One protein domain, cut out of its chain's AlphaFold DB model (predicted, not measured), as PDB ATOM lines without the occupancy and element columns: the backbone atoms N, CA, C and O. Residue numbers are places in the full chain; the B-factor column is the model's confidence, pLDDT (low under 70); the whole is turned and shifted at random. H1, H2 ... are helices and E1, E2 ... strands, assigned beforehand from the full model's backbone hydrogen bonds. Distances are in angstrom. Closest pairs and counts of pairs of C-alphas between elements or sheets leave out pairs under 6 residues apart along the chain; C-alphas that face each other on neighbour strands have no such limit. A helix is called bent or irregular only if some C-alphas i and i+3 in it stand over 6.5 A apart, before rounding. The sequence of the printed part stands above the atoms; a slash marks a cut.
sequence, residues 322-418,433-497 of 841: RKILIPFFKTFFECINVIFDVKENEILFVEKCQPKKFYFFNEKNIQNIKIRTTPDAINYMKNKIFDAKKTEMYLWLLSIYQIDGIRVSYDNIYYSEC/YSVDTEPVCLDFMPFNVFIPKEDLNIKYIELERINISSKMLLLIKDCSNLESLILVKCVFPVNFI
ATOM      1  N   ARG A 322     118.703 106.173  67.512       82.88
ATOM      2  CA  ARG A 322     118.270 105.264  68.591       82.88
ATOM      3  C   ARG A 322     119.298 105.121  69.706       82.88
ATOM      4  O   ARG A 322     118.921 104.966  70.857       82.88
ATOM      5  N   LYS A 323     120.595 105.171  69.398       81.06
ATOM      6  CA  LYS A 323     121.647 105.134  70.425       81.06
ATOM      7  C   LYS A 323     121.648 106.433  71.236       81.06
ATOM      8  O   LYS A 323     121.551 106.399  72.460       81.06
ATOM      9  N   ILE A 324     121.730 107.576  70.555       85.19
ATOM     10  CA  ILE A 324     122.007 108.875  71.188       85.19
ATOM     11  C   ILE A 324     120.797 109.498  71.893       85.19
ATOM     12  O   ILE A 324     120.968 110.316  72.795       85.19
ATOM     13  N   LEU A 325     119.578 109.104  71.521       87.50
ATOM     14  CA  LEU A 325     118.356 109.742  72.004       87.50
ATOM     15  C   LEU A 325     117.774 109.142  73.296       87.50
ATOM     16  O   LEU A 325     116.995 109.809  73.978       87.50
ATOM     17  N   ILE A 326     118.185 107.935  73.698       83.25
ATOM     18  CA  ILE A 326     117.710 107.273  74.933       83.25
ATOM     19  C   ILE A 326     117.816 108.157  76.189       83.25
ATOM     20  O   ILE A 326     116.854 108.204  76.963       83.25
ATOM     21  N   PRO A 327     118.927 108.877  76.449       83.75
ATOM     22  CA  PRO A 327     119.065 109.661  77.673       83.75
ATOM     23  C   PRO A 327     118.024 110.780  77.803       83.75
ATOM     24  O   PRO A 327     117.686 111.162  78.927       83.75
ATOM     25  N   PHE A 328     117.467 111.262  76.686       87.81
ATOM     26  CA  PHE A 328     116.434 112.292  76.704       87.81
ATOM     27  C   PHE A 328     115.117 111.803  77.307       87.81
ATOM     28  O   PHE A 328     114.391 112.621  77.855       87.81
ATOM     29  N   PHE A 329     114.822 110.497  77.353       83.12
ATOM     30  CA  PHE A 329     113.622 110.013  78.056       83.12
ATOM     31  C   PHE A 329     113.571 110.458  79.527       83.12
ATOM     32  O   PHE A 329     112.497 110.716  80.073       83.12
ATOM     33  N   LYS A 330     114.735 110.613  80.166       82.12
ATOM     34  CA  LYS A 330     114.842 111.061  81.560       82.12
ATOM     35  C   LYS A 330     114.534 112.551  81.750       82.12
ATOM     36  O   LYS A 330     114.335 112.974  82.886       82.12
ATOM     37  N   THR A 331     114.510 113.358  80.687       84.75
ATOM     38  CA  THR A 331     114.237 114.805  80.787       84.75
ATOM     39  C   THR A 331     112.740 115.108  80.835       84.75
ATOM     40  O   THR A 331     112.337 116.185  81.281       84.75
ATOM     41  N   PHE A 332     111.894 114.155  80.431       80.31
ATOM     42  CA  PHE A 332     110.452 114.360  80.383       80.31
ATOM     43  C   PHE A 332     109.816 114.379  81.772       80.31
ATOM     44  O   PHE A 332     108.924 115.195  82.013       80.31
ATOM     45  N   PHE A 333     110.308 113.551  82.696       77.62
ATOM     46  CA  PHE A 333     109.650 113.305  83.974       77.62
ATOM     47  C   PHE A 333     110.510 113.686  85.177       77.62
ATOM     48  O   PHE A 333     111.636 113.222  85.349       77.62
ATOM     49  N   GLU A 334     109.944 114.494  86.071       76.12
ATOM     50  CA  GLU A 334     110.628 114.885  87.304       76.12
ATOM     51  C   GLU A 334     110.448 113.885  88.439       76.12
ATOM     52  O   GLU A 334     111.395 113.680  89.192       76.12
ATOM     53  N   CYS A 335     109.294 113.225  88.550       76.88
ATOM     54  CA  CYS A 335     109.017 112.264  89.629       76.88
ATOM     55  C   CYS A 335     109.094 110.799  89.185       76.88
ATOM     56  O   CYS A 335     109.002 109.905  90.021       76.88
ATOM     57  N   ILE A 336     109.322 110.542  87.893       80.19
ATOM     58  CA  ILE A 336     109.550 109.192  87.367       80.19
ATOM     59  C   ILE A 336     111.041 109.010  87.130       80.19
ATOM     60  O   ILE A 336     111.720 109.868  86.563       80.19
ATOM     61  N   ASN A 337     111.560 107.885  87.590       80.94
ATOM     62  CA  ASN A 337     112.860 107.394  87.205       80.94
ATOM     63  C   ASN A 337     112.714 106.593  85.909       80.94
ATOM     64  O   ASN A 337     111.971 105.611  85.873       80.94
ATOM     65  N   VAL A 338     113.423 107.016  84.864       83.25
ATOM     66  CA  VAL A 338     113.501 106.267  83.609       83.25
ATOM     67  C   VAL A 338     114.836 105.545  83.565       83.25
ATOM     68  O   VAL A 338     115.880 106.192  83.580       83.25
ATOM     69  N   ILE A 339     114.834 104.219  83.534       82.31
ATOM     70  CA  ILE A 339     116.053 103.406  83.479       82.31
ATOM     71  C   ILE A 339     116.033 102.609  82.184       82.31
ATOM     72  O   ILE A 339     115.014 102.033  81.831       82.31
ATOM     73  N   PHE A 340     117.164 102.572  81.489       81.62
ATOM     74  CA  PHE A 340     117.324 101.703  80.334       81.62
ATOM     75  C   PHE A 340     118.120 100.457  80.730       81.62
ATOM     76  O   PHE A 340     119.296 100.569  81.086       81.62
ATOM     77  N   ASP A 341     117.478  99.291  80.678       82.62
ATOM     78  CA  ASP A 341     118.136  97.999  80.831       82.62
ATOM     79  C   ASP A 341     118.611  97.498  79.465       82.62
ATOM     80  O   ASP A 341     117.850  97.030  78.622       82.62
ATOM     81  N   VAL A 342     119.921  97.591  79.269       77.69
ATOM     82  CA  VAL A 342     120.632  97.158  78.065       77.69
ATOM     83  C   VAL A 342     120.571  95.647  77.841       77.69
ATOM     84  O   VAL A 342     120.714  95.181  76.707       77.69
ATOM     85  N   LYS A 343     120.490  94.864  78.918       82.38
ATOM     86  CA  LYS A 343     120.530  93.405  78.836       82.38
ATOM     87  C   LYS A 343     119.201  92.888  78.301       82.38
ATOM     88  O   LYS A 343     119.203  92.064  77.393       82.38
ATOM     89  N   GLU A 344     118.111  93.427  78.829       83.38
ATOM     90  CA  GLU A 344     116.750  92.996  78.508       83.38
ATOM     91  C   GLU A 344     116.084  93.859  77.412       83.38
ATOM     92  O   GLU A 344     114.971  93.559  76.977       83.38
ATOM     93  N   ASN A 345     116.781  94.902  76.931       87.00
ATOM     94  CA  ASN A 345     116.263  95.944  76.035       87.00
ATOM     95  C   ASN A 345     114.962  96.571  76.573       87.00
ATOM     96  O   ASN A 345     114.000  96.785  75.833       87.00
ATOM     97  N   GLU A 346     114.925  96.861  77.875       88.44
ATOM     98  CA  GLU A 346     113.742  97.408  78.544       88.44
ATOM     99  C   GLU A 346     113.928  98.885  78.896       88.44
ATOM    100  O   GLU A 346     114.943  99.282  79.471       88.44
ATOM    101  N   ILE A 347     112.918  99.706  78.612       87.31
ATOM    102  CA  ILE A 347     112.782 101.035  79.210       87.31
ATOM    103  C   ILE A 347     111.852 100.907  80.417       87.31
ATOM    104  O   ILE A 347     110.654 100.660  80.272       87.31
ATOM    105  N   LEU A 348     112.416 101.084  81.608       88.38
ATOM    106  CA  LEU A 348     111.725 101.041  82.888       88.38
ATOM    107  C   LEU A 348     111.262 102.438  83.311       88.38
ATOM    108  O   LEU A 348     112.089 103.334  83.463       88.38
ATOM    109  N   PHE A 349     109.970 102.588  83.591       86.88
ATOM    110  CA  PHE A 349     109.346 103.779  84.166       86.88
ATOM    111  C   PHE A 349     108.802 103.455  85.563       86.88
ATOM    112  O   PHE A 349     107.827 102.723  85.697       86.88
ATOM    113  N   VAL A 350     109.417 103.997  86.616       86.00
ATOM    114  CA  VAL A 350     108.992 103.777  88.016       86.00
ATOM    115  C   VAL A 350     109.023 105.072  88.811       86.00
ATOM    116  O   VAL A 350     109.811 105.965  88.506       86.00
ATOM    117  N   GLU A 351     108.195 105.192  89.845       83.06
ATOM    118  CA  GLU A 351     108.241 106.348  90.745       83.06
ATOM    119  C   GLU A 351     109.619 106.468  91.427       83.06
ATOM    120  O   GLU A 351     110.291 105.476  91.734       83.06
ATOM    121  N   LYS A 352     110.098 107.700  91.630       74.69
ATOM    122  CA  LYS A 352     111.391 107.955  92.278       74.69
ATOM    123  C   LYS A 352     111.361 107.560  93.761       74.69
ATOM    124  O   LYS A 352     111.054 108.384  94.610       74.69
ATOM    125  N   CYS A 353     111.807 106.347  94.094       56.25
ATOM    126  CA  CYS A 353     111.947 105.931  95.500       56.25
ATOM    127  C   CYS A 353     113.274 106.338  96.170       56.25
ATOM    128  O   CYS A 353     113.350 106.306  97.390       56.25
ATOM    129  N   GLN A 354     114.313 106.713  95.413       53.59
ATOM    130  CA  GLN A 354     115.552 107.397  95.843       53.59
ATOM    131  C   GLN A 354     116.495 107.486  94.628       53.59
ATOM    132  O   GLN A 354     116.471 106.594  93.775       53.59
ATOM    133  N   PRO A 355     117.339 108.523  94.494       48.97
ATOM    134  CA  PRO A 355     118.200 108.650  93.328       48.97
ATOM    135  C   PRO A 355     119.389 107.683  93.429       48.97
ATOM    136  O   PRO A 355     120.424 108.020  93.997       48.97
ATOM    137  N   LYS A 356     119.278 106.486  92.845       51.94
ATOM    138  CA  LYS A 356     120.466 105.691  92.496       51.94
ATOM    139  C   LYS A 356     121.110 106.338  91.266       51.94
ATOM    140  O   LYS A 356     120.519 106.346  90.188       51.94
ATOM    141  N   LYS A 357     122.279 106.958  91.448       54.41
ATOM    142  CA  LYS A 357     122.941 107.797  90.438       54.41
ATOM    143  C   LYS A 357     124.174 107.098  89.879       54.41
ATOM    144  O   LYS A 357     125.270 107.259  90.390       54.41
ATOM    145  N   PHE A 358     123.969 106.355  88.800       53.38
ATOM    146  CA  PHE A 358     125.031 106.031  87.857       53.38
ATOM    147  C   PHE A 358     124.467 106.219  86.456       53.38
ATOM    148  O   PHE A 358     123.477 105.592  86.077       53.38
ATOM    149  N   TYR A 359     125.071 107.128  85.701       62.06
ATOM    150  CA  TYR A 359     124.786 107.286  84.281       62.06
ATOM    151  C   TYR A 359     125.856 106.536  83.511       62.06
ATOM    152  O   TYR A 359     127.041 106.786  83.701       62.06
ATOM    153  N   PHE A 360     125.426 105.594  82.681       59.56
ATOM    154  CA  PHE A 360     126.300 104.862  81.785       59.56
ATOM    155  C   PHE A 360     125.680 104.867  80.396       59.56
ATOM    156  O   PHE A 360     124.486 104.599  80.242       59.56
ATOM    157  N   PHE A 361     126.501 105.185  79.405       68.00
ATOM    158  CA  PHE A 361     126.127 105.163  78.002       68.00
ATOM    159  C   PHE A 361     126.507 103.814  77.407       68.00
ATOM    160  O   PHE A 361     127.614 103.320  77.618       68.00
ATOM    161  N   ASN A 362     125.571 103.201  76.693       63.41
ATOM    162  CA  ASN A 362     125.754 101.891  76.093       63.41
ATOM    163  C   ASN A 362     125.818 101.997  74.569       63.41
ATOM    164  O   ASN A 362     125.065 102.749  73.964       63.41
ATOM    165  N   GLU A 363     126.690 101.209  73.952       64.31
ATOM    166  CA  GLU A 363     126.935 101.256  72.510       64.31
ATOM    167  C   GLU A 363     125.973 100.419  71.675       64.31
ATOM    168  O   GLU A 363     125.968 100.556  70.451       64.31
ATOM    169  N   LYS A 364     125.170  99.540  72.293       70.56
ATOM    170  CA  LYS A 364     124.248  98.709  71.514       70.56
ATOM    171  C   LYS A 364     123.218  99.593  70.816       70.56
ATOM    172  O   LYS A 364     122.518 100.364  71.464       70.56
ATOM    173  N   ASN A 365     123.098  99.417  69.505       71.12
ATOM    174  CA  ASN A 365     121.968  99.929  68.746       71.12
ATOM    175  C   ASN A 365     120.706  99.176  69.193       71.12
ATOM    176  O   ASN A 365     120.629  97.954  69.058       71.12
ATOM    177  N   ILE A 366     119.747  99.901  69.763       76.44
ATOM    178  CA  ILE A 366     118.521  99.329  70.317       76.44
ATOM    179  C   ILE A 366     117.391  99.647  69.353       76.44
ATOM    180  O   ILE A 366     116.851 100.748  69.342       76.44
ATOM    181  N   GLN A 367     117.067  98.678  68.503       80.69
ATOM    182  CA  GLN A 367     115.935  98.777  67.587       80.69
ATOM    183  C   GLN A 367     114.616  98.456  68.286       80.69
ATOM    184  O   GLN A 367     113.667  99.230  68.179       80.69
ATOM    185  N   ASN A 368     114.580  97.319  68.977       85.62
ATOM    186  CA  ASN A 368     113.401  96.835  69.676       85.62
ATOM    187  C   ASN A 368     113.505  97.179  71.156       85.62
ATOM    188  O   ASN A 368     114.567  96.982  71.755       85.62
ATOM    189  N   ILE A 369     112.411  97.666  71.731       86.38
ATOM    190  CA  ILE A 369     112.302  97.953  73.156       86.38
ATOM    191  C   ILE A 369     111.072  97.279  73.750       86.38
ATOM    192  O   ILE A 369     110.000  97.242  73.138       86.38
ATOM    193  N   LYS A 370     111.207  96.857  75.005       89.50
ATOM    194  CA  LYS A 370     110.060  96.570  75.860       89.50
ATOM    195  C   LYS A 370     109.857  97.712  76.838       89.50
ATOM    196  O   LYS A 370     110.809  98.281  77.367       89.50
ATOM    197  N   ILE A 371     108.608  98.034  77.109       89.19
ATOM    198  CA  ILE A 371     108.250  99.025  78.119       89.19
ATOM    199  C   ILE A 371     107.928  98.292  79.408       89.19
ATOM    200  O   ILE A 371     107.036  97.448  79.432       89.19
ATOM    201  N   ARG A 372     108.618  98.653  80.487       91.00
ATOM    202  CA  ARG A 372     108.379  98.149  81.838       91.00
ATOM    203  C   ARG A 372     107.906  99.290  82.723       91.00
ATOM    204  O   ARG A 372     108.512 100.357  82.723       91.00
ATOM    205  N   THR A 373     106.804  99.119  83.443       89.94
ATOM    206  CA  THR A 373     106.217 100.219  84.223       89.94
ATOM    207  C   THR A 373     105.314  99.740  85.361       89.94
ATOM    208  O   THR A 373     105.001  98.550  85.460       89.94
ATOM    209  N   THR A 374     104.881 100.673  86.212       87.94
ATOM    210  CA  THR A 374     103.922 100.453  87.306       87.94
ATOM    211  C   THR A 374     102.654 101.298  87.135       87.94
ATOM    212  O   THR A 374     102.694 102.335  86.466       87.94
ATOM    213  N   PRO A 375     101.515 100.904  87.740       85.12
ATOM    214  CA  PRO A 375     100.299 101.719  87.761       85.12
ATOM    215  C   PRO A 375     100.532 103.157  88.240       85.12
ATOM    216  O   PRO A 375     100.019 104.087  87.624       85.12
ATOM    217  N   ASP A 376     101.350 103.349  89.276       82.19
ATOM    218  CA  ASP A 376     101.633 104.675  89.836       82.19
ATOM    219  C   ASP A 376     102.422 105.548  88.857       82.19
ATOM    220  O   ASP A 376     102.073 106.708  88.632       82.19
ATOM    221  N   ALA A 377     103.429 104.976  88.185       83.75
ATOM    222  CA  ALA A 377     104.152 105.675  87.129       83.75
ATOM    223  C   ALA A 377     103.209 106.038  85.972       83.75
ATOM    224  O   ALA A 377     103.223 107.173  85.505       83.75
ATOM    225  N   ILE A 378     102.339 105.116  85.546       82.00
ATOM    226  CA  ILE A 378     101.315 105.367  84.520       82.00
ATOM    227  C   ILE A 378     100.392 106.522  84.926       82.00
ATOM    228  O   ILE A 378     100.149 107.425  84.126       82.00
ATOM    229  N   ASN A 379      99.881 106.515  86.153       78.69
ATOM    230  CA  ASN A 379      98.976 107.550  86.640       78.69
ATOM    231  C   ASN A 379      99.679 108.906  86.765       78.69
ATOM    232  O   ASN A 379      99.107 109.926  86.380       78.69
ATOM    233  N   TYR A 380     100.944 108.926  87.186       77.19
ATOM    234  CA  TYR A 380     101.752 110.143  87.162       77.19
ATOM    235  C   TYR A 380     101.933 110.683  85.732       77.19
ATOM    236  O   TYR A 380     101.766 111.881  85.501       77.19
ATOM    237  N   MET A 381     102.219 109.807  84.759       77.12
ATOM    238  CA  MET A 381     102.343 110.188  83.343       77.12
ATOM    239  C   MET A 381     101.035 110.730  82.760       77.12
ATOM    240  O   MET A 381     101.079 111.632  81.932       77.12
ATOM    241  N   LYS A 382      99.879 110.206  83.188       71.94
ATOM    242  CA  LYS A 382      98.555 110.685  82.753       71.94
ATOM    243  C   LYS A 382      98.181 112.040  83.354       71.94
ATOM    244  O   LYS A 382      97.640 112.886  82.650       71.94
ATOM    245  N   ASN A 383      98.415 112.221  84.655       63.97
ATOM    246  CA  ASN A 383      97.892 113.364  85.410       63.97
ATOM    247  C   ASN A 383      98.715 114.644  85.213       63.97
ATOM    248  O   ASN A 383      98.204 115.745  85.417       63.97
ATOM    249  N   LYS A 384      99.977 114.533  84.785       61.28
ATOM    250  CA  LYS A 384     100.748 115.679  84.297       61.28
ATOM    251  C   LYS A 384     100.415 115.903  82.824       61.28
ATOM    252  O   LYS A 384     100.913 115.199  81.953       61.28
ATOM    253  N   ILE A 385      99.613 116.933  82.561       52.91
ATOM    254  CA  ILE A 385      99.515 117.543  81.235       52.91
ATOM    255  C   ILE A 385     100.916 118.060  80.906       52.91
ATOM    256  O   ILE A 385     101.357 119.091  81.411       52.91
ATOM    257  N   PHE A 386     101.658 117.308  80.105       60.66
ATOM    258  CA  PHE A 386     102.704 117.910  79.302       60.66
ATOM    259  C   PHE A 386     102.071 119.033  78.477       60.66
ATOM    260  O   PHE A 386     100.953 118.872  77.982       60.66
ATOM    261  N   ASP A 387     102.785 120.136  78.258       68.56
ATOM    262  CA  ASP A 387     102.392 120.998  77.149       68.56
ATOM    263  C   ASP A 387     102.359 120.166  75.845       68.56
ATOM    264  O   ASP A 387     102.986 119.098  75.725       68.56
ATOM    265  N   ALA A 388     101.573 120.618  74.866       71.62
ATOM    266  CA  ALA A 388     101.375 119.871  73.627       71.62
ATOM    267  C   ALA A 388     102.711 119.522  72.943       71.62
ATOM    268  O   ALA A 388     102.854 118.422  72.415       71.62
ATOM    269  N   LYS A 389     103.720 120.402  73.043       75.31
ATOM    270  CA  LYS A 389     105.042 120.216  72.431       75.31
ATOM    271  C   LYS A 389     105.844 119.126  73.134       75.31
ATOM    272  O   LYS A 389     106.424 118.270  72.476       75.31
ATOM    273  N   LYS A 390     105.876 119.104  74.467       78.50
ATOM    274  CA  LYS A 390     106.604 118.102  75.252       78.50
ATOM    275  C   LYS A 390     105.974 116.716  75.106       78.50
ATOM    276  O   LYS A 390     106.712 115.736  75.018       78.50
ATOM    277  N   THR A 391     104.646 116.645  74.983       75.38
ATOM    278  CA  THR A 391     103.953 115.410  74.577       75.38
ATOM    279  C   THR A 391     104.441 114.970  73.203       75.38
ATOM    280  O   THR A 391     104.966 113.875  73.054       75.38
ATOM    281  N   GLU A 392     104.343 115.842  72.205       77.62
ATOM    282  CA  GLU A 392     104.731 115.551  70.823       77.62
ATOM    283  C   GLU A 392     106.205 115.123  70.693       77.62
ATOM    284  O   GLU A 392     106.544 114.259  69.885       77.62
ATOM    285  N   MET A 393     107.095 115.702  71.503       83.25
ATOM    286  CA  MET A 393     108.502 115.306  71.600       83.25
ATOM    287  C   MET A 393     108.669 113.913  72.199       83.25
ATOM    288  O   MET A 393     109.431 113.112  71.664       83.25
ATOM    289  N   TYR A 394     107.969 113.616  73.294       81.12
ATOM    290  CA  TYR A 394     108.013 112.302  73.932       81.12
ATOM    291  C   TYR A 394     107.511 111.210  72.982       81.12
ATOM    292  O   TYR A 394     108.129 110.154  72.861       81.12
ATOM    293  N   LEU A 395     106.423 111.486  72.261       76.81
ATOM    294  CA  LEU A 395     105.839 110.546  71.309       76.81
ATOM    295  C   LEU A 395     106.743 110.314  70.095       76.81
ATOM    296  O   LEU A 395     106.938 109.167  69.704       76.81
ATOM    297  N   TRP A 396     107.354 111.373  69.559       81.75
ATOM    298  CA  TRP A 396     108.375 111.257  68.514       81.75
ATOM    299  C   TRP A 396     109.591 110.441  68.979       81.75
ATOM    300  O   TRP A 396     110.112 109.599  68.248       81.75
ATOM    301  N   LEU A 397     110.024 110.640  70.226       83.31
ATOM    302  CA  LEU A 397     111.131 109.885  70.801       83.31
ATOM    303  C   LEU A 397     110.789 108.401  70.977       83.31
ATOM    304  O   LEU A 397     111.654 107.551  70.821       83.31
ATOM    305  N   LEU A 398     109.543 108.064  71.307       80.06
ATOM    306  CA  LEU A 398     109.104 106.670  71.340       80.06
ATOM    307  C   LEU A 398     109.018 106.072  69.933       80.06
ATOM    308  O   LEU A 398     109.421 104.927  69.749       80.06
ATOM    309  N   SER A 399     108.541 106.833  68.942       77.69
ATOM    310  CA  SER A 399     108.266 106.318  67.592       77.69
ATOM    311  C   SER A 399     109.512 105.900  66.810       77.69
ATOM    312  O   SER A 399     109.401 105.158  65.839       77.69
ATOM    313  N   ILE A 400     110.706 106.354  67.204       80.12
ATOM    314  CA  ILE A 400     111.957 105.893  66.581       80.12
ATOM    315  C   ILE A 400     112.315 104.448  66.969       80.12
ATOM    316  O   ILE A 400     113.108 103.816  66.263       80.12
ATOM    317  N   TYR A 401     111.736 103.906  68.046       81.69
ATOM    318  CA  TYR A 401     111.936 102.526  68.492       81.69
ATOM    319  C   TYR A 401     110.745 101.648  68.116       81.69
ATOM    320  O   TYR A 401     109.596 102.084  68.097       81.69
ATOM    321  N   GLN A 402     111.019 100.372  67.876       83.56
ATOM    322  CA  GLN A 402     109.984  99.368  67.695       83.56
ATOM    323  C   GLN A 402     109.612  98.783  69.061       83.56
ATOM    324  O   GLN A 402     110.442  98.170  69.728       83.56
ATOM    325  N   ILE A 403     108.368  98.975  69.492       84.62
ATOM    326  CA  ILE A 403     107.888  98.432  70.766       84.62
ATOM    327  C   ILE A 403     107.407  97.000  70.531       84.62
ATOM    328  O   ILE A 403     106.364  96.795  69.911       84.62
ATOM    329  N   ASP A 404     108.155  96.014  71.026       89.00
ATOM    330  CA  ASP A 404     107.815  94.593  70.881       89.00
ATOM    331  C   ASP A 404     107.297  93.956  72.177       89.00
ATOM    332  O   ASP A 404     106.774  92.836  72.146       89.00
ATOM    333  N   GLY A 405     107.361  94.670  73.306       91.12
ATOM    334  CA  GLY A 405     106.834  94.162  74.564       91.12
ATOM    335  C   GLY A 405     106.357  95.203  75.569       91.12
ATOM    336  O   GLY A 405     106.832  96.336  75.615       91.12
ATOM    337  N   ILE A 406     105.409  94.791  76.409       90.94
ATOM    338  CA  ILE A 406     104.835  95.601  77.486       90.94
ATOM    339  C   ILE A 406     104.794  94.777  78.769       90.94
ATOM    340  O   ILE A 406     104.270  93.664  78.792       90.94
ATOM    341  N   ARG A 407     105.308  95.354  79.852       92.50
ATOM    342  CA  ARG A 407     105.356  94.769  81.189       92.50
ATOM    343  C   ARG A 407     104.780  95.755  82.181       92.50
ATOM    344  O   ARG A 407     105.331  96.834  82.377       92.50
ATOM    345  N   VAL A 408     103.702  95.378  82.857       91.62
ATOM    346  CA  VAL A 408     103.114  96.199  83.918       91.62
ATOM    347  C   VAL A 408     102.905  95.353  85.158       91.62
ATOM    348  O   VAL A 408     102.133  94.400  85.146       91.62
ATOM    349  N   SER A 409     103.582  95.733  86.231       89.31
ATOM    350  CA  SER A 409     103.422  95.131  87.549       89.31
ATOM    351  C   SER A 409     103.152  96.231  88.561       89.31
ATOM    352  O   SER A 409     103.610  97.356  88.390       89.31
ATOM    353  N   TYR A 410     102.416  95.923  89.618       86.38
ATOM    354  CA  TYR A 410     102.146  96.868  90.700       86.38
ATOM    355  C   TYR A 410     103.384  97.525  91.291       86.38
ATOM    356  O   TYR A 410     103.436  98.735  91.469       86.38
ATOM    357  N   ASP A 411     104.370  96.691  91.595       83.31
ATOM    358  CA  ASP A 411     105.505  96.975  92.462       83.31
ATOM    359  C   ASP A 411     106.832  96.763  91.730       83.31
ATOM    360  O   ASP A 411     107.891  96.711  92.352       83.31
ATOM    361  N   ASN A 412     106.780  96.641  90.397       87.31
ATOM    362  CA  ASN A 412     107.922  96.343  89.536       87.31
ATOM    363  C   ASN A 412     108.582  94.970  89.807       87.31
ATOM    364  O   ASN A 412     109.693  94.715  89.337       87.31
ATOM    365  N   ILE A 413     107.901  94.078  90.535       85.69
ATOM    366  CA  ILE A 413     108.306  92.683  90.752       85.69
ATOM    367  C   ILE A 413     107.496  91.796  89.805       85.69
ATOM    368  O   ILE A 413     106.279  91.958  89.708       85.69
ATOM    369  N   TYR A 414     108.144  90.864  89.110       88.50
ATOM    370  CA  TYR A 414     107.486  90.011  88.119       88.50
ATOM    371  C   TYR A 414     107.624  88.528  88.464       88.50
ATOM    372  O   TYR A 414     108.689  88.055  88.862       88.50
ATOM    373  N   TYR A 415     106.541  87.785  88.277       88.69
ATOM    374  CA  TYR A 415     106.467  86.336  88.394       88.69
ATOM    375  C   TYR A 415     107.413  85.650  87.408       88.69
ATOM    376  O   TYR A 415     108.053  84.667  87.765       88.69
ATOM    377  N   SER A 416     107.557  86.175  86.186       88.69
ATOM    378  CA  SER A 416     108.513  85.633  85.208       88.69
ATOM    379  C   SER A 416     109.981  85.744  85.631       88.69
ATOM    380  O   SER A 416     110.803  84.997  85.108       88.69
ATOM    381  N   GLU A 417     110.299  86.630  86.579       89.38
ATOM    382  CA  GLU A 417     111.648  86.848  87.122       89.38
ATOM    383  C   GLU A 417     111.897  86.054  88.415       89.38
ATOM    384  O   GLU A 417     113.008  86.066  88.948       89.38
ATOM    385  N   CYS A 418     110.877  85.367  88.940       84.00
ATOM    386  CA  CYS A 418     111.007  84.544  90.133       84.00
ATOM    387  C   CYS A 418     111.605  83.178  89.775       84.00
ATOM    388  O   CYS A 418     110.994  82.411  89.036       84.00
ATOM    389  N   TYR A 433      96.046  92.881  96.877       53.78
ATOM    390  CA  TYR A 433      95.647  94.038  96.097       53.78
ATOM    391  C   TYR A 433      94.276  94.494  96.580       53.78
ATOM    392  O   TYR A 433      93.341  93.686  96.605       53.78
ATOM    393  N   SER A 434      94.154  95.758  96.976       51.78
ATOM    394  CA  SER A 434      92.839  96.357  97.151       51.78
ATOM    395  C   SER A 434      92.197  96.482  95.771       51.78
ATOM    396  O   SER A 434      92.811  96.937  94.808       51.78
ATOM    397  N   VAL A 435      90.938  96.061  95.665       53.09
ATOM    398  CA  VAL A 435      90.116  96.214  94.450       53.09
ATOM    399  C   VAL A 435      89.940  97.703  94.079       53.09
ATOM    400  O   VAL A 435      89.544  98.024  92.963       53.09
ATOM    401  N   ASP A 436      90.308  98.603  94.994       54.81
ATOM    402  CA  ASP A 436      90.152 100.053  94.915       54.81
ATOM    403  C   ASP A 436      91.235 100.771  94.088       54.81
ATOM    404  O   ASP A 436      91.172 101.989  93.933       54.81
ATOM    405  N   THR A 437      92.236 100.068  93.542       64.56
ATOM    406  CA  THR A 437      93.214 100.701  92.638       64.56
ATOM    407  C   THR A 437      92.580 101.037  91.288       64.56
ATOM    408  O   THR A 437      91.901 100.191  90.692       64.56
ATOM    409  N   GLU A 438      92.851 102.240  90.777       71.81
ATOM    410  CA  GLU A 438      92.349 102.684  89.475       71.81
ATOM    411  C   GLU A 438      92.722 101.705  88.345       71.81
ATOM    412  O   GLU A 438      93.855 101.213  88.291       71.81
ATOM    413  N   PRO A 439      91.797 101.429  87.403       75.06
ATOM    414  CA  PRO A 439      92.099 100.614  86.238       75.06
ATOM    415  C   PRO A 439      93.256 101.191  85.412       75.06
ATOM    416  O   PRO A 439      93.200 102.308  84.888       75.06
ATOM    417  N   VAL A 440      94.290 100.380  85.221       75.12
ATOM    418  CA  VAL A 440      95.433 100.686  84.374       75.12
ATOM    419  C   VAL A 440      94.976 100.834  82.932       75.12
ATOM    420  O   VAL A 440      94.265  99.993  82.368       75.12
ATOM    421  N   CYS A 441      95.431 101.918  82.318       70.81
ATOM    422  CA  CYS A 441      95.207 102.225  80.919       70.81
ATOM    423  C   CYS A 441      96.487 102.823  80.340       70.81
ATOM    424  O   CYS A 441      97.077 103.697  80.976       70.81
ATOM    425  N   LEU A 442      96.895 102.383  79.151       66.88
ATOM    426  CA  LEU A 442      98.077 102.895  78.456       66.88
ATOM    427  C   LEU A 442      97.740 104.052  77.503       66.88
ATOM    428  O   LEU A 442      98.429 104.234  76.514       66.88
ATOM    429  N   ASP A 443      96.710 104.852  77.798       62.75
ATOM    430  CA  ASP A 443      96.287 105.987  76.951       62.75
ATOM    431  C   ASP A 443      97.408 107.018  76.697       62.75
ATOM    432  O   ASP A 443      97.384 107.718  75.690       62.75
ATOM    433  N   PHE A 444      98.397 107.109  77.594       56.84
ATOM    434  CA  PHE A 444      99.581 107.966  77.430       56.84
ATOM    435  C   PHE A 444     100.588 107.419  76.401       56.84
ATOM    436  O   PHE A 444     101.482 108.141  75.967       56.84
ATOM    437  N   MET A 445     100.468 106.145  76.023       60.72
ATOM    438  CA  MET A 445     101.208 105.547  74.921       60.72
ATOM    439  C   MET A 445     100.324 105.618  73.676       60.72
ATOM    440  O   MET A 445      99.232 105.048  73.661       60.72
ATOM    441  N   PRO A 446     100.739 106.327  72.619       50.59
ATOM    442  CA  PRO A 446      99.861 106.686  71.520       50.59
ATOM    443  C   PRO A 446      99.803 105.556  70.494       50.59
ATOM    444  O   PRO A 446      99.969 105.783  69.295       50.59
ATOM    445  N   PHE A 447      99.531 104.339  70.953       50.97
ATOM    446  CA  PHE A 447      99.310 103.184  70.091       50.97
ATOM    447  C   PHE A 447      98.202 103.427  69.055       50.97
ATOM    448  O   PHE A 447      98.146 102.725  68.061       50.97
ATOM    449  N   ASN A 448      97.344 104.432  69.279       40.31
ATOM    450  CA  ASN A 448      96.254 104.818  68.385       40.31
ATOM    451  C   ASN A 448      96.454 106.168  67.664       40.31
ATOM    452  O   ASN A 448      95.639 106.490  66.806       40.31
ATOM    453  N   VAL A 449      97.454 106.990  68.028       41.44
ATOM    454  CA  VAL A 449      97.594 108.373  67.500       41.44
ATOM    455  C   VAL A 449      98.767 108.515  66.526       41.44
ATOM    456  O   VAL A 449      98.668 109.300  65.590       41.44
ATOM    457  N   PHE A 450      99.848 107.746  66.701       37.56
ATOM    458  CA  PHE A 450     101.048 107.854  65.852       37.56
ATOM    459  C   PHE A 450     101.501 106.534  65.229       37.56
ATOM    460  O   PHE A 450     102.238 106.555  64.249       37.56
ATOM    461  N   ILE A 451     101.061 105.399  65.772       46.97
ATOM    462  CA  ILE A 451     101.347 104.078  65.217       46.97
ATOM    463  C   ILE A 451     100.032 103.582  64.609       46.97
ATOM    464  O   ILE A 451      99.065 103.401  65.352       46.97
ATOM    465  N   PRO A 452      99.928 103.424  63.280       47.31
ATOM    466  CA  PRO A 452      98.802 102.731  62.669       47.31
ATOM    467  C   PRO A 452      98.592 101.383  63.362       47.31
ATOM    468  O   PRO A 452      99.558 100.706  63.703       47.31
ATOM    469  N   LYS A 453      97.341 100.947  63.552       55.69
ATOM    470  CA  LYS A 453      97.069  99.644  64.192       55.69
ATOM    471  C   LYS A 453      97.782  98.473  63.502       55.69
ATOM    472  O   LYS A 453      98.073  97.470  64.141       55.69
ATOM    473  N   GLU A 454      98.060  98.621  62.212       53.56
ATOM    474  CA  GLU A 454      98.761  97.660  61.358       53.56
ATOM    475  C   GLU A 454     100.267  97.547  61.687       53.56
ATOM    476  O   GLU A 454     100.866  96.509  61.416       53.56
ATOM    477  N   ASP A 455     100.845  98.547  62.366       53.38
ATOM    478  CA  ASP A 455     102.263  98.622  62.750       53.38
ATOM    479  C   ASP A 455     102.521  98.238  64.225       53.38
ATOM    480  O   ASP A 455     103.665  98.238  64.693       53.38
ATOM    481  N   LEU A 456     101.475  97.876  64.981       67.38
ATOM    482  CA  LEU A 456     101.584  97.361  66.351       67.38
ATOM    483  C   LEU A 456     102.240  95.970  66.361       67.38
ATOM    484  O   LEU A 456     101.573  94.934  66.368       67.38
ATOM    485  N   ASN A 457     103.571  95.931  66.409       79.81
ATOM    486  CA  ASN A 457     104.343  94.686  66.446       79.81
ATOM    487  C   ASN A 457     104.648  94.196  67.873       79.81
ATOM    488  O   ASN A 457     105.764  93.766  68.170       79.81
ATOM    489  N   ILE A 458     103.658  94.272  68.766       87.94
ATOM    490  CA  ILE A 458     103.796  93.782  70.141       87.94
ATOM    491  C   ILE A 458     103.736  92.251  70.132       87.94
ATOM    492  O   ILE A 458     102.728  91.651  69.760       87.94
ATOM    493  N   LYS A 459     104.822  91.629  70.588       92.44
ATOM    494  CA  LYS A 459     105.013  90.176  70.678       92.44
ATOM    495  C   LYS A 459     104.931  89.651  72.107       92.44
ATOM    496  O   LYS A 459     104.660  88.467  72.301       92.44
ATOM    497  N   TYR A 460     105.157  90.508  73.101       93.31
ATOM    498  CA  TYR A 460     105.231  90.128  74.510       93.31
ATOM    499  C   TYR A 460     104.359  91.030  75.385       93.31
ATOM    500  O   TYR A 460     104.545  92.242  75.417       93.31
ATOM    501  N   ILE A 461     103.432  90.453  76.145       93.38
ATOM    502  CA  ILE A 461     102.655  91.191  77.146       93.38
ATOM    503  C   ILE A 461     102.719  90.453  78.475       93.38
ATOM    504  O   ILE A 461     102.392  89.271  78.551       93.38
ATOM    505  N   GLU A 462     103.088  91.171  79.530       94.44
ATOM    506  CA  GLU A 462     103.076  90.685  80.903       94.44
ATOM    507  C   GLU A 462     102.383  91.687  81.819       94.44
ATOM    508  O   GLU A 462     102.825  92.826  81.968       94.44
ATOM    509  N   LEU A 463     101.285  91.260  82.434       92.00
ATOM    510  CA  LEU A 463     100.493  92.076  83.343       92.00
ATOM    511  C   LEU A 463     100.337  91.344  84.667       92.00
ATOM    512  O   LEU A 463      99.891  90.194  84.698       92.00
ATOM    513  N   GLU A 464     100.665  92.026  85.758       90.31
ATOM    514  CA  GLU A 464     100.687  91.410  87.075       90.31
ATOM    515  C   GLU A 464     100.029  92.253  88.153       90.31
ATOM    516  O   GLU A 464     100.417  93.390  88.416       90.31
ATOM    517  N   ARG A 465      99.050  91.642  88.822       88.19
ATOM    518  CA  ARG A 465      98.311  92.155  89.978       88.19
ATOM    519  C   ARG A 465      97.566  93.469  89.737       88.19
ATOM    520  O   ARG A 465      96.904  93.948  90.636       88.19
ATOM    521  N   ILE A 466      97.568  94.009  88.528       86.69
ATOM    522  CA  ILE A 466      96.888  95.258  88.194       86.69
ATOM    523  C   ILE A 466      95.377  95.099  87.968       86.69
ATOM    524  O   ILE A 466      94.893  94.042  87.553       86.69
ATOM    525  N   ASN A 467      94.640  96.196  88.145       86.44
ATOM    526  CA  ASN A 467      93.286  96.351  87.618       86.44
ATOM    527  C   ASN A 467      93.362  96.732  86.132       86.44
ATOM    528  O   ASN A 467      93.971  97.739  85.789       86.44
ATOM    529  N   ILE A 468      92.805  95.923  85.233       84.38
ATOM    530  CA  ILE A 468      92.903  96.117  83.781       84.38
ATOM    531  C   ILE A 468      91.677  96.893  83.292       84.38
ATOM    532  O   ILE A 468      90.546  96.453  83.470       84.38
ATOM    533  N   SER A 469      91.883  98.027  82.616       83.12
ATOM    534  CA  SER A 469      90.785  98.779  81.991       83.12
ATOM    535  C   SER A 469      90.256  98.126  80.704       83.12
ATOM    536  O   SER A 469      90.975  97.424  79.991       83.12
ATOM    537  N   SER A 470      89.012  98.443  80.328       80.50
ATOM    538  CA  SER A 470      88.426  98.010  79.046       80.50
ATOM    539  C   SER A 470      89.233  98.477  77.829       80.50
ATOM    540  O   SER A 470      89.313  97.764  76.833       80.50
ATOM    541  N   LYS A 471      89.866  99.653  77.908       78.31
ATOM    542  CA  LYS A 471      90.733 100.187  76.848       78.31
ATOM    543  C   LYS A 471      92.026  99.382  76.696       78.31
ATOM    544  O   LYS A 471      92.410  99.066  75.576       78.31
ATOM    545  N   MET A 472      92.656  98.994  77.808       81.50
ATOM    546  CA  MET A 472      93.839  98.126  77.786       81.50
ATOM    547  C   MET A 472      93.523  96.765  77.155       81.50
ATOM    548  O   MET A 472      94.318  96.239  76.385       81.50
ATOM    549  N   LEU A 473      92.338  96.211  77.421       80.12
ATOM    550  CA  LEU A 473      91.897  94.973  76.776       80.12
ATOM    551  C   LEU A 473      91.756  95.121  75.260       80.12
ATOM    552  O   LEU A 473      92.227  94.250  74.536       80.12
ATOM    553  N   LEU A 474      91.161  96.223  74.785       78.06
ATOM    554  CA  LEU A 474      91.066  96.513  73.349       78.06
ATOM    555  C   LEU A 474      92.449  96.591  72.695       78.06
ATOM    556  O   LEU A 474      92.635  96.038  71.618       78.06
ATOM    557  N   LEU A 475      93.427  97.199  73.373       78.69
ATOM    558  CA  LEU A 475      94.808  97.217  72.897       78.69
ATOM    559  C   LEU A 475      95.404  95.810  72.810       78.69
ATOM    560  O   LEU A 475      95.976  95.448  71.787       78.69
ATOM    561  N   ILE A 476      95.240  95.001  73.861       81.94
ATOM    562  CA  ILE A 476      95.717  93.614  73.870       81.94
ATOM    563  C   ILE A 476      95.085  92.840  72.709       81.94
ATOM    564  O   ILE A 476      95.788  92.112  72.023       81.94
ATOM    565  N   LYS A 477      93.791  93.040  72.433       79.81
ATOM    566  CA  LYS A 477      93.095  92.422  71.294       79.81
ATOM    567  C   LYS A 477      93.680  92.809  69.937       79.81
ATOM    568  O   LYS A 477      93.735  91.956  69.056       79.81
ATOM    569  N   ASP A 478      94.111  94.053  69.774       79.19
ATOM    570  CA  ASP A 478      94.691  94.536  68.517       79.19
ATOM    571  C   ASP A 478      96.127  93.996  68.286       79.19
ATOM    572  O   ASP A 478      96.639  94.053  67.168       79.19
ATOM    573  N   CYS A 479      96.766  93.386  69.297       83.19
ATOM    574  CA  CYS A 479      98.103  92.782  69.203       83.19
ATOM    575  C   CYS A 479      98.078  91.404  68.507       83.19
ATOM    576  O   CYS A 479      98.308  90.365  69.123       83.19
ATOM    577  N   SER A 480      97.809  91.374  67.202       83.12
ATOM    578  CA  SER A 480      97.690  90.122  66.428       83.12
ATOM    579  C   SER A 480      98.981  89.280  66.349       83.12
ATOM    580  O   SER A 480      98.912  88.059  66.185       83.12
ATOM    581  N   ASN A 481     100.149  89.909  66.523       87.25
ATOM    582  CA  ASN A 481     101.473  89.270  66.496       87.25
ATOM    583  C   ASN A 481     101.942  88.737  67.860       87.25
ATOM    584  O   ASN A 481     103.102  88.352  67.997       87.25
ATOM    585  N   LEU A 482     101.064  88.701  68.865       89.69
ATOM    586  CA  LEU A 482     101.418  88.294  70.220       89.69
ATOM    587  C   LEU A 482     101.909  86.836  70.272       89.69
ATOM    588  O   LEU A 482     101.170  85.905  69.947       89.69
ATOM    589  N   GLU A 483     103.151  86.643  70.719       93.19
ATOM    590  CA  GLU A 483     103.800  85.335  70.886       93.19
ATOM    591  C   GLU A 483     103.789  84.878  72.355       93.19
ATOM    592  O   GLU A 483     103.744  83.677  72.633       93.19
ATOM    593  N   SER A 484     103.786  85.820  73.305       94.19
ATOM    594  CA  SER A 484     103.784  85.548  74.744       94.19
ATOM    595  C   SER A 484     102.800  86.441  75.490       94.19
ATOM    596  O   SER A 484     102.876  87.668  75.411       94.19
ATOM    597  N   LEU A 485     101.915  85.813  76.264       92.94
ATOM    598  CA  LEU A 485     100.958  86.482  77.137       92.94
ATOM    599  C   LEU A 485     101.070  85.929  78.559       92.94
ATOM    600  O   LEU A 485     100.781  84.758  78.809       92.94
ATOM    601  N   ILE A 486     101.456  86.795  79.491       93.44
ATOM    602  CA  ILE A 486     101.590  86.495  80.913       93.44
ATOM    603  C   ILE A 486     100.598  87.359  81.682       93.44
ATOM    604  O   ILE A 486     100.625  88.586  81.625       93.44
ATOM    605  N   LEU A 487      99.694  86.705  82.395       91.62
ATOM    606  CA  LEU A 487      98.687  87.328  83.235       91.62
ATOM    607  C   LEU A 487      98.793  86.703  84.620       91.62
ATOM    608  O   LEU A 487      98.703  85.480  84.761       91.62
ATOM    609  N   VAL A 488      98.962  87.537  85.641       91.81
ATOM    610  CA  VAL A 488      99.201  87.073  87.011       91.81
ATOM    611  C   VAL A 488      98.282  87.814  87.969       91.81
ATOM    612  O   VAL A 488      98.509  88.983  88.267       91.81
ATOM    613  N   LYS A 489      97.236  87.143  88.466       88.31
ATOM    614  CA  LYS A 489      96.296  87.675  89.478       88.31
ATOM    615  C   LYS A 489      95.753  89.089  89.166       88.31
ATOM    616  O   LYS A 489      95.540  89.893  90.071       88.31
ATOM    617  N   CYS A 490      95.553  89.414  87.891       87.31
ATOM    618  CA  CYS A 490      94.967  90.687  87.470       87.31
ATOM    619  C   CYS A 490      93.471  90.760  87.806       87.31
ATOM    620  O   CYS A 490      92.782  89.741  87.873       87.31
ATOM    621  N   VAL A 491      92.941  91.973  87.940       85.06
ATOM    622  CA  VAL A 491      91.497  92.216  88.036       85.06
ATOM    623  C   VAL A 491      90.988  92.646  86.664       85.06
ATOM    624  O   VAL A 491      91.536  93.560  86.056       85.06
ATOM    625  N   PHE A 492      89.959  91.971  86.156       82.88
ATOM    626  CA  PHE A 492      89.334  92.304  84.874       82.88
ATOM    627  C   PHE A 492      88.040  93.107  85.076       82.88
ATOM    628  O   PHE A 492      87.393  92.951  86.117       82.88
ATOM    629  N   PRO A 493      87.601  93.906  84.081       78.75
ATOM    630  CA  PRO A 493      86.320  94.601  84.132       78.75
ATOM    631  C   PRO A 493      85.141  93.639  84.307       78.75
ATOM    632  O   PRO A 493      85.164  92.498  83.834       78.75
ATOM    633  N   VAL A 494      84.071  94.131  84.936       68.06
ATOM    634  CA  VAL A 494      82.805  93.397  85.081       68.06
ATOM    635  C   VAL A 494      82.322  92.949  83.693       68.06
ATOM    636  O   VAL A 494      82.291  93.748  82.760       68.06
ATOM    637  N   ASN A 495      81.949  91.670  83.561       62.53
ATOM    638  CA  ASN A 495      81.543  90.982  82.319       62.53
ATOM    639  C   ASN A 495      82.669  90.558  81.358       62.53
ATOM    640  O   ASN A 495      82.377  90.006  80.295       62.53
ATOM    641  N   PHE A 496      83.944  90.735  81.710       67.44
ATOM    642  CA  PHE A 496      85.028  90.194  80.895       67.44
ATOM    643  C   PHE A 496      85.147  88.672  81.054       67.44
ATOM    644  O   PHE A 496      85.588  88.158  82.084       67.44
ATOM    645  N   ILE A 497      84.793  87.932  80.002       63.22
ATOM    646  CA  ILE A 497      85.032  86.488  79.926       63.22
ATOM    647  C   ILE A 497      86.401  86.263  79.279       63.22
ATOM    648  O   ILE A 497      86.506  86.068  78.066       63.22
TER     649      ILE A 497
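AT A GLANCE: This is residues 322 to 418 and 433 to 497 of the 841 residues of an uncharacterized protein of Hamiltosporidium tvaerminnensis (UniProt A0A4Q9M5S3). One twisted sheet of six strands makes a wall, with H1 and H2 packed over one face toward its E1 and E2 side; H3 lies beyond them, touching H1, and H4 lies near the E5 and E6 side, farther off the sheet. The long stretch of residues 433 to 459, which has no named element, winds between H2 and H3 and the region of H4, and the link of residues 352 to 367 loops out past edge strand E1. The printed part has 162 residues, with four named helices and six named strands in the order H1 E1 E2 E3 H2 H3 E4 E5 H4 E6; under half of the residues are in these elements, and the class is mixed, helices and strands. The sheet runs E1 E2 E3 E4 E5 E6 and is mixed, with E1 antiparallel to E2 and the other neighbours parallel. The whole is compact, with a radius of gyration of the C-alphas of 15.4 A and spans of 45 by 38 by 36 A.

IN THESE COORDINATES: H1, residues 322 to 332, begins at C-alpha 322 at (118.270, 105.264, 68.591) and is 16.8 A long; it is irregular, with C-alphas 324 and 327 7.2 A apart. E1 is residues 336 to 341, E2 residues 346 to 351 and E3 residues 368 to 373, 16.6 A long. H2 is residues 375 to 383, and H3, the longest helix by residues, is residues 388 to 399 and 16.4 A long. E4, residues 402 to 409, is the longest strand at 21.3 A, from C-alpha 402 at (109.984, 99.368, 67.695). E5 is residues 460 to 464 and H4 residues 470 to 478. E6, residues 484 to 488, ends at C-alpha 488 at (99.201, 87.073, 87.011).

HOW THE PARTS SIT: The edge strands of the sheet are E1 and E6. E1 and E2 form a hairpin, with N 339 and O 348 2.9 A apart, within hydrogen-bond range. E2 and E3 are parallel at 19 degrees, with N 347 and O 370 at 2.8 A. E3 and E4 are parallel at 20 degrees, with N 407 and O 371 at 2.7 A. E4 and E5 are parallel at 14 degrees, with N 408 and O 462 at 2.8 A, and E5 and E6 at 1 degree, with N 486 and O 461 at 2.8 A. H1 and H2 are on the same face of the sheet, an arrangement of two layers, helices on one face of a sheet. H1 lies over E1 at a height over the sheet of 9.0 A and runs along the strands, at 6 degrees to E1 on the local plane; their closest C-alphas are those of Lys 330 and Val 338, 5.4 A apart. H2 lies over E2 at a height over the sheet of 7.7 A and stands up from the sheet, rising 56 degrees out of the local plane; the closest C-alphas of the two are those of Val 350 and Ala 377, 5.3 A apart. H3 is not on the sheet; it touches H1, with the C-alphas of Phe 332 and Tyr 394 closest at 7.2 A, at a shallow tilt of 33 degrees, only just short of steep, opposite ways. H2 and H3 are apart, and H4 is not on the sheet and touches no helix. E3, H2 H3, E4 and E5, H4, E6 are strand-helix-strand units, two parallel neighbour strands with helices between, each with a right-handed crossover. In H2, H3 and H4 every O i to N i+4 pair is within hydrogen-bond range; in H1 0 of 7 are, beside 4 of 8 O i to N i+3 pairs.

THE WHOLE: The two C-alphas farthest apart are those of Glu 363 and Asn 495, at 47.6 A. Residues 419 to 432 are not printed, and C-alphas 418 and 433 are 19.0 A apart across this cut, which lies in the link from E4 to E5. Of the links that are printed whole, E2 to E3 is long, with 16 residues, and the others are tight. The mean pLDDT of the printed part is 77.1, and 40 residues are under 70: residues 353 to 363, 383 to 387, 433 to 437, 442 to 456 and 494 to 497.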